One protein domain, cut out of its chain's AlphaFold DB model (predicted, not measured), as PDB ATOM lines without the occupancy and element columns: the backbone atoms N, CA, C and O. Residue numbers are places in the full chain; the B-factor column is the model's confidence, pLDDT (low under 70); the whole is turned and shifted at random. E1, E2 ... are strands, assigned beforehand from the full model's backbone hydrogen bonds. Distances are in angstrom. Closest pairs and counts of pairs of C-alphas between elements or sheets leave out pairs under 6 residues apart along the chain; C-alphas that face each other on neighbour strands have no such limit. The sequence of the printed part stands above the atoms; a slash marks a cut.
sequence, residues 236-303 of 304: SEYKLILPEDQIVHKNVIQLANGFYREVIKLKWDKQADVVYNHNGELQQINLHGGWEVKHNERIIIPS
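What this domain is: This is residues 236 to 303 of the 304 residues of an uncharacterized protein of Paenibacillus yonginensis (UniProt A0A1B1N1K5). Four antiparallel strands, E1 E2 E3 E4 in order, make a twisted wall; residues 236 to 246 run over one face from the small hairpin E5 and E6 to E1. The printed part, 68 residues with six named strands and no named helix, is all strand and compact, with radius of gyration of the C-alphas 11.8 A and spans 32 by 29 by 18 A.

How they stand to each other: Residues 239 to 240 pair, parallel, with residues 299 to 300 of E6, residues 299 to 302. E1, residues 247 to 254, E2, 260 to 266, E3, 271 to 276, and E4, 282 to 288, form a meander, each the antiparallel neighbour of the one before. Within hydrogen-bond range are N 251 and O 263, 2.9 A, N 262 and O 274, 2.8 A, and N 273 and O 286, 2.8 A. E4 and E5, residues 291 to 294, meet only through their link. In hairpin E5 and E6, N 292 and O 301 are 2.8 A apart.

Where its parts are: E1, 19.8 A long, begins at C-alpha 247 (80.756, 173.501, 83.350); E6 ends at C-alpha 302 (91.530, 173.578, 83.797).

The domain as a whole: The farthest C-alphas, Ala 256 and Asn 296, are 33.4 A apart. The printed part has no cut, and no printed residue is under 70 in pLDDT.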
ATOM      1  N   SER A 236      93.688 184.769  97.437       89.88
ATOM      2  CA  SER A 236      92.827 185.922  97.142       89.88
ATOM      3  C   SER A 236      93.285 186.738  95.930       89.88
ATOM      4  O   SER A 236      92.502 187.488  95.362       89.88
ATOM      5  N   GLU A 237      94.558 186.620  95.546       91.19
ATOM      6  CA  GLU A 237      95.123 187.271  94.365       91.19
ATOM      7  C   GLU A 237      94.919 186.443  93.089       91.19
ATOM      8  O   GLU A 237      95.141 186.969  91.998       91.19
ATOM      9  N   TYR A 238      94.508 185.176  93.214       92.25
ATOM     10  CA  TYR A 238      94.247 184.291  92.086       92.25
ATOM     11  C   TYR A 238      92.805 184.382  91.600       92.25
ATOM     12  O   TYR A 238      91.854 184.503  92.375       92.25
ATOM     13  N   LYS A 239      92.642 184.236  90.286       94.94
ATOM     14  CA  LYS A 239      91.354 184.083  89.617       94.94
ATOM     15  C   LYS A 239      91.217 182.663  89.091       94.94
ATOM     16  O   LYS A 239      92.045 182.205  88.307       94.94
ATOM     17  N   LEU A 240      90.149 181.987  89.497       95.44
ATOM     18  CA  LEU A 240      89.733 180.738  88.874       95.44
ATOM     19  C   LEU A 240      88.938 181.078  87.610       95.44
ATOM     20  O   LEU A 240      87.858 181.661  87.706       95.44
ATOM     21  N   ILE A 241      89.475 180.746  86.438       95.94
ATOM     22  CA  ILE A 241      88.805 180.981  85.159       95.94
ATOM     23  C   ILE A 241      88.276 179.646  84.651       95.94
ATOM     24  O   ILE A 241      89.036 178.748  84.297       95.94
ATOM     25  N   LEU A 242      86.951 179.527  84.627       95.06
ATOM     26  CA  LEU A 242      86.252 178.344  84.146       95.06
ATOM     27  C   LEU A 242      85.478 178.721  82.886       95.06
ATOM     28  O   LEU A 242      84.602 179.584  82.970       95.06
ATOM     29  N   PRO A 243      85.775 178.112  81.730       91.88
ATOM     30  CA  PRO A 243      84.966 178.331  80.540       91.88
ATOM     31  C   PRO A 243      83.538 177.831  80.796       91.88
ATOM     32  O   PRO A 243      83.352 176.691  81.229       91.88
ATOM     33  N   GLU A 244      82.529 178.677  80.569       92.25
ATOM     34  CA  GLU A 244      81.126 178.339  80.870       92.25
ATOM     35  C   GLU A 244      80.661 177.099  80.106       92.25
ATOM     36  O   GLU A 244      79.946 176.260  80.649       92.25
ATOM     37  N   ASP A 245      81.143 176.938  78.873       90.75
ATOM     38  CA  ASP A 245      80.853 175.787  78.028       90.75
ATOM     39  C   ASP A 245      81.418 174.480  78.596       90.75
ATOM     40  O   ASP A 245      81.008 173.414  78.147       90.75
ATOM     41  N   GLN A 246      82.342 174.535  79.562       89.69
ATOM     42  CA  GLN A 246      82.983 173.378  80.190       89.69
ATOM     43  C   GLN A 246      82.334 172.979  81.519       89.69
ATOM     44  O   GLN A 246      82.659 171.911  82.036       89.69
ATOM     45  N   ILE A 247      81.422 173.783  82.073       95.12
ATOM     46  CA  ILE A 247      80.756 173.501  83.350       95.12
ATOM     47  C   ILE A 247      79.588 172.532  83.128       95.12
ATOM     48  O   ILE A 247      78.615 172.851  82.454       95.12
ATOM     49  N   VAL A 248      79.668 171.345  83.735       91.62
ATOM     50  CA  VAL A 248      78.606 170.323  83.710       91.62
ATOM     51  C   VAL A 248      77.622 170.545  84.853       91.62
ATOM     52  O   VAL A 248      76.412 170.413  84.691       91.62
ATOM     53  N   HIS A 249      78.141 170.868  86.034       95.25
ATOM     54  CA  HIS A 249      77.328 171.105  87.216       95.25
ATOM     55  C   HIS A 249      78.006 172.125  88.122       95.25
ATOM     56  O   HIS A 249      79.213 172.054  88.344       95.25
ATOM     57  N   LYS A 250      77.226 173.044  88.689       96.75
ATOM     58  CA  LYS A 250      77.697 174.017  89.673       96.75
ATOM     59  C   LYS A 250      76.711 174.066  90.832       96.75
ATOM     60  O   LYS A 250      75.539 174.375  90.635       96.75
ATOM     61  N   ASN A 251      77.201 173.772  92.030       95.12
ATOM     62  CA  ASN A 251      76.450 173.901  93.271       95.12
ATOM     63  C   ASN A 251      77.079 174.996  94.136       95.12
ATOM     64  O   ASN A 251      78.285 174.961  94.377       95.12
ATOM     65  N   VAL A 252      76.271 175.948  94.601       96.31
ATOM     66  CA  VAL A 252      76.716 177.076  95.429       96.31
ATOM     67  C   VAL A 252      76.073 176.964  96.805       96.31
ATOM     68  O   VAL A 252      74.851 176.937  96.929       96.31
ATOM     69  N   ILE A 253      76.901 176.907  97.845       93.00
ATOM     70  CA  ILE A 253      76.484 176.713  99.233       93.00
ATOM     71  C   ILE A 253      76.923 177.930 100.045       93.00
ATOM     72  O   ILE A 253      78.115 178.207 100.158       93.00
ATOM     73  N   GLN A 254      75.965 178.642 100.637       93.06
ATOM     74  CA  GLN A 254      76.259 179.720 101.583       93.06
ATOM     75  C   GLN A 254      76.710 179.142 102.928       93.06
ATOM     76  O   GLN A 254      76.085 178.227 103.465       93.06
ATOM     77  N   LEU A 255      77.799 179.678 103.471       82.69
ATOM     78  CA  LEU A 255      78.369 179.289 104.757       82.69
ATOM     79  C   LEU A 255      77.955 180.291 105.844       82.69
ATOM     80  O   LEU A 255      77.694 181.464 105.579       82.69
ATOM     81  N   ALA A 256      77.924 179.840 107.100       70.31
ATOM     82  CA  ALA A 256      77.415 180.628 108.229       70.31
ATOM     83  C   ALA A 256      78.181 181.944 108.495       70.31
ATOM     84  O   ALA A 256      77.657 182.845 109.140       70.31
ATOM     85  N   ASN A 257      79.412 182.067 107.999       76.56
ATOM     86  CA  ASN A 257      80.277 183.241 108.135       76.56
ATOM     87  C   ASN A 257      80.158 184.239 106.961       76.56
ATOM     88  O   ASN A 257      80.992 185.136 106.845       76.56
ATOM     89  N   GLY A 258      79.171 184.074 106.075       82.69
ATOM     90  CA  GLY A 258      78.993 184.916 104.885       82.69
ATOM     91  C   GLY A 258      79.961 184.599 103.742       82.69
ATOM     92  O   GLY A 258      80.044 185.357 102.779       82.69
ATOM     93  N   PHE A 259      80.716 183.503 103.848       90.44
ATOM     94  CA  PHE A 259      81.469 182.946 102.728       90.44
ATOM     95  C   PHE A 259      80.539 182.078 101.888       90.44
ATOM     96  O   PHE A 259      79.503 181.619 102.366       90.44
ATOM     97  N   TYR A 260      80.944 181.779 100.661       89.50
ATOM     98  CA  TYR A 260      80.243 180.804  99.839       89.50
ATOM     99  C   TYR A 260      81.218 179.787  99.263       89.50
ATOM    100  O   TYR A 260      82.349 180.107  98.899       89.50
ATOM    101  N   ARG A 261      80.772 178.535  99.221       94.75
ATOM    102  CA  ARG A 261      81.491 177.410  98.631       94.75
ATOM    103  C   ARG A 261      80.867 177.083  97.285       94.75
ATOM    104  O   ARG A 261      79.652 176.914  97.208       94.75
ATOM    105  N   GLU A 262      81.682 176.952  96.249       96.94
ATOM    106  CA  GLU A 262      81.249 176.454  94.949       96.94
ATOM    107  C   GLU A 262      81.873 175.085  94.690       96.94
ATOM    108  O   GLU A 262      83.093 174.935  94.693       96.94
ATOM    109  N   VAL A 263      81.026 174.084  94.448       94.88
ATOM    110  CA  VAL A 263      81.447 172.767  93.962       94.88
ATOM    111  C   VAL A 263      81.069 172.684  92.492       94.88
ATOM    112  O   VAL A 263      79.887 172.637  92.140       94.88
ATOM    113  N   ILE A 264      82.081 172.699  91.635       97.06
ATOM    114  CA  ILE A 264      81.955 172.842  90.191       97.06
ATOM    115  C   ILE A 264      82.528 171.591  89.542       97.06
ATOM    116  O   ILE A 264      83.712 171.295  89.679       97.06
ATOM    117  N   LYS A 265      81.682 170.851  88.831       93.31
ATOM    118  CA  LYS A 265      82.092 169.731  87.988       93.31
ATOM    119  C   LYS A 265      82.183 170.218  86.556       93.31
ATOM    120  O   LYS A 265      81.218 170.769  86.023       93.31
ATOM    121  N   LEU A 266      83.340 170.018  85.953       92.50
ATOM    122  CA  LEU A 266      83.598 170.328  84.561       92.50
ATOM    123  C   LEU A 266      83.517 169.052  83.720       92.50
ATOM    124  O   LEU A 266      83.419 167.935  84.234       92.50
ATOM    125  N   LYS A 267      83.600 169.224  82.402       82.81
ATOM    126  CA  LYS A 267      83.877 168.130  81.471       82.81
ATOM    127  C   LYS A 267      85.174 167.412  81.857       82.81
ATOM    128  O   LYS A 267      86.052 167.997  82.492       82.81
ATOM    129  N   TRP A 268      85.309 166.165  81.407       82.12
ATOM    130  CA  TRP A 268      86.541 165.373  81.551       82.12
ATOM    131  C   TRP A 268      86.903 165.015  83.001       82.12
ATOM    132  O   TRP A 268      88.079 164.975  83.345       82.12
ATOM    133  N   ASP A 269      85.893 164.777  83.846       80.25
ATOM    134  CA  ASP A 269      86.044 164.394  85.265       80.25
ATOM    135  C   ASP A 269      86.892 165.377  86.095       80.25
ATOM    136  O   ASP A 269      87.505 165.025  87.104       80.25
ATOM    137  N   LYS A 270      86.927 166.649  85.675       86.31
ATOM    138  CA  LYS A 270      87.572 167.702  86.455       86.31
ATOM    139  C   LYS A 270      86.590 168.288  87.454       86.31
ATOM    140  O   LYS A 270      85.418 168.520  87.147       86.31
ATOM    141  N   GLN A 271      87.080 168.592  88.645       91.88
ATOM    142  CA  GLN A 271      86.280 169.202  89.697       91.88
ATOM    143  C   GLN A 271      87.061 170.323  90.370       91.88
ATOM    144  O   GLN A 271      88.232 170.153  90.703       91.88
ATOM    145  N   ALA A 272      86.395 171.451  90.592       93.50
ATOM    146  CA  ALA A 272      86.854 172.506  91.479       93.50
ATOM    147  C   ALA A 272      85.919 172.595  92.680       93.50
ATOM    148  O   ALA A 272      84.702 172.677  92.536       93.50
ATOM    149  N   ASP A 273      86.497 172.578  93.867       92.50
ATOM    150  CA  ASP A 273      85.817 172.824  95.126       92.50
ATOM    151  C   ASP A 273      86.497 174.021  95.783       92.50
ATOM    152  O   ASP A 273      87.638 173.942  96.244       92.50
ATOM    153  N   VAL A 274      85.825 175.165  95.723       94.06
ATOM    154  CA  VAL A 274      86.397 176.463  96.076       94.06
ATOM    155  C   VAL A 274      85.559 177.173  97.115       94.06
ATOM    156  O   VAL A 274      84.338 177.042  97.147       94.06
ATOM    157  N   VAL A 275      86.218 177.961  97.957       90.38
ATOM    158  CA  VAL A 275      85.562 178.831  98.935       90.38
ATOM    159  C   VAL A 275      85.977 180.264  98.669       90.38
ATOM    160  O   VAL A 275      87.169 180.565  98.587       90.38
ATOM    161  N   TYR A 276      84.990 181.144  98.595       93.62
ATOM    162  CA  TYR A 276      85.155 182.577  98.415       93.62
ATOM    163  C   TYR A 276      84.671 183.331  99.651       93.62
ATOM    164  O   TYR A 276      83.729 182.908 100.328       93.62
ATOM    165  N   ASN A 277      85.298 184.469  99.938       90.56
ATOM    166  CA  ASN A 277      84.798 185.392 100.953       90.56
ATOM    167  C   ASN A 277      83.656 186.276 100.406       90.56
ATOM    168  O   ASN A 277      83.268 186.184  99.242       90.56
ATOM    169  N   HIS A 278      83.137 187.175 101.244       93.25
ATOM    170  CA  HIS A 278      82.056 188.104 100.885       93.25
ATOM    171  C   HIS A 278      82.420 189.096  99.762       93.25
ATOM    172  O   HIS A 278      81.521 189.627  99.119       93.25
ATOM    173  N   ASN A 279      83.712 189.321  99.499       93.38
ATOM    174  CA  ASN A 279      84.198 190.164  98.401       93.38
ATOM    175  C   ASN A 279      84.400 189.377  97.093       93.38
ATOM    176  O   ASN A 279      84.816 189.952  96.091       93.38
ATOM    177  N   GLY A 280      84.129 188.064  97.089       92.19
ATOM    178  CA  GLY A 280      84.374 187.188  95.942       92.19
ATOM    179  C   GLY A 280      85.841 186.788  95.764       92.19
ATOM    180  O   GLY A 280      86.224 186.322  94.694       92.19
ATOM    181  N   GLU A 281      86.673 186.951  96.793       93.12
ATOM    182  CA  GLU A 281      88.088 186.584  96.745       93.12
ATOM    183  C   GLU A 281      88.277 185.126  97.168       93.12
ATOM    184  O   GLU A 281      87.747 184.695  98.199       93.12
ATOM    185  N   LEU A 282      89.077 184.380  96.406       92.88
ATOM    186  CA  LEU A 282      89.345 182.964  96.641       92.88
ATOM    187  C   LEU A 282      90.121 182.757  97.955       92.88
ATOM    188  O   LEU A 282      91.208 183.298  98.143       92.88
ATOM    189  N   GLN A 283      89.567 181.963  98.869       88.81
ATOM    190  CA  GLN A 283      90.159 181.664 100.182       88.81
ATOM    191  C   GLN A 283      90.695 180.237 100.271       88.81
ATOM    192  O   GLN A 283      91.705 179.990 100.926       88.81
ATOM    193  N   GLN A 284      90.016 179.297  99.617       85.94
ATOM    194  CA  GLN A 284      90.384 177.889  99.598       85.94
ATOM    195  C   GLN A 284      90.081 177.308  98.226       85.94
ATOM    196  O   GLN A 284      89.092 177.678  97.594       85.94
ATOM    197  N   ILE A 285      90.928 176.384  97.789       89.31
ATOM    198  CA  ILE A 285      90.781 175.695  96.519       89.31
ATOM    199  C   ILE A 285      91.215 174.241  96.664       89.31
ATOM    200  O   ILE A 285      92.264 173.951  97.235       89.31
ATOM    201  N   ASN A 286      90.388 173.335  96.161       84.81
ATOM    202  CA  ASN A 286      90.696 171.927  95.995       84.81
ATOM    203  C   ASN A 286      90.318 171.523  94.566       84.81
ATOM    204  O   ASN A 286      89.192 171.757  94.123       84.81
ATOM    205  N   LEU A 287      91.281 170.976  93.830       87.06
ATOM    206  CA  LEU A 287      91.180 170.748  92.395       87.06
ATOM    207  C   LEU A 287      91.454 169.285  92.077       87.06
ATOM    208  O   LEU A 287      92.441 168.713  92.533       87.06
ATOM    209  N   HIS A 288      90.606 168.703  91.240       83.25
ATOM    210  CA  HIS A 288      90.738 167.342  90.735       83.25
ATOM    211  C   HIS A 288      90.737 167.352  89.205       83.25
ATOM    212  O   HIS A 288      90.007 168.138  88.598       83.25
ATOM    213  N   GLY A 289      91.539 166.481  88.587       74.06
ATOM    214  CA  GLY A 289      91.509 166.250  87.139       74.06
ATOM    215  C   GLY A 289      92.385 167.172  86.281       74.06
ATOM    216  O   GLY A 289      91.976 167.523  85.191       74.06
ATOM    217  N   GLY A 290      93.591 167.556  86.713       78.75
ATOM    218  CA  GLY A 290      94.550 168.271  85.849       78.75
ATOM    219  C   GLY A 290      94.229 169.758  85.638       78.75
ATOM    220  O   GLY A 290      93.292 170.141  84.935       78.75
ATOM    221  N   TRP A 291      95.044 170.615  86.248       87.25
ATOM    222  CA  TRP A 291      94.859 172.065  86.268       87.25
ATOM    223  C   TRP A 291      96.178 172.759  85.972       87.25
ATOM    224  O   TRP A 291      97.227 172.340  86.456       87.25
ATOM    225  N   GLU A 292      96.110 173.829  85.194       82.94
ATOM    226  CA  GLU A 292      97.239 174.706  84.936       82.94
ATOM    227  C   GLU A 292      97.132 175.932  85.846       82.94
ATOM    228  O   GLU A 292      96.095 176.599  85.926       82.94
ATOM    229  N   VAL A 293      98.225 176.241  86.540       83.06
ATOM    230  CA  VAL A 293      98.344 177.443  87.363       83.06
ATOM    231  C   VAL A 293      99.354 178.376  86.713       83.06
ATOM    232  O   VAL A 293     100.557 178.124  86.714       83.06
ATOM    233  N   LYS A 294      98.865 179.499  86.191       81.62
ATOM    234  CA  LYS A 294      99.688 180.562  85.615       81.62
ATOM    235  C   LYS A 294      99.981 181.595  86.689       81.62
ATOM    236  O   LYS A 294      99.251 182.574  86.846       81.62
ATOM    237  N   HIS A 295     101.044 181.373  87.458       79.56
ATOM    238  CA  HIS A 295     101.373 182.216  88.612       79.56
ATOM    239  C   HIS A 295     101.601 183.697  88.244       79.56
ATOM    240  O   HIS A 295     101.105 184.559  88.966       79.56
ATOM    241  N   ASN A 296     102.219 183.994  87.091       76.06
ATOM    242  CA  ASN A 296     102.434 185.368  86.599       76.06
ATOM    243  C   ASN A 296     101.126 186.131  86.367       76.06
ATOM    244  O   ASN A 296     100.995 187.299  86.727       76.06
ATOM    245  N   GLU A 297     100.150 185.456  85.767       88.00
ATOM    246  CA  GLU A 297      98.833 186.026  85.482       88.00
ATOM    247  C   GLU A 297      97.899 185.928  86.694       88.00
ATOM    248  O   GLU A 297      96.845 186.559  86.721       88.00
ATOM    249  N   ARG A 298      98.304 185.149  87.708       91.12
ATOM    250  CA  ARG A 298      97.515 184.782  88.888       91.12
ATOM    251  C   ARG A 298      96.194 184.150  88.477       91.12
ATOM    252  O   ARG A 298      95.124 184.482  88.981       91.12
ATOM    253  N   ILE A 299      96.277 183.235  87.522       93.38
ATOM    254  CA  ILE A 299      95.125 182.554  86.947       93.38
ATOM    255  C   ILE A 299      95.274 181.054  87.165       93.38
ATOM    256  O   ILE A 299      96.360 180.492  87.037       93.38
ATOM    257  N   ILE A 300      94.159 180.418  87.498       91.25
ATOM    258  CA  ILE A 300      94.017 178.970  87.569       91.25
ATOM    259  C   ILE A 300      93.000 178.584  86.502       91.25
ATOM    260  O   ILE A 300      91.875 179.090  86.520       91.25
ATOM    261  N   ILE A 301      93.398 177.709  85.581       93.81
ATOM    262  CA  ILE A 301      92.536 177.195  84.515       93.81
ATOM    263  C   ILE A 301      92.591 175.667  84.476       93.81
ATOM    264  O   ILE A 301      93.627 175.071  84.771       93.81
ATOM    265  N   PRO A 302      91.489 174.999  84.120       87.62
ATOM    266  CA  PRO A 302      91.530 173.578  83.797       87.62
ATOM    267  C   PRO A 302      92.456 173.335  82.593       87.62
ATOM    268  O   PRO A 302      92.389 174.061  81.602       87.62
ATOM    269  N   SER A 303      93.315 172.317  82.676       79.12
ATOM    270  CA  SER A 303      94.192 171.920  81.565       79.12
ATOM    271  C   SER A 303      93.387 171.058  80.594       79.12
ATOM    272  O   SER A 303      92.929 169.982  80.977       79.12
TER     273      SER A 303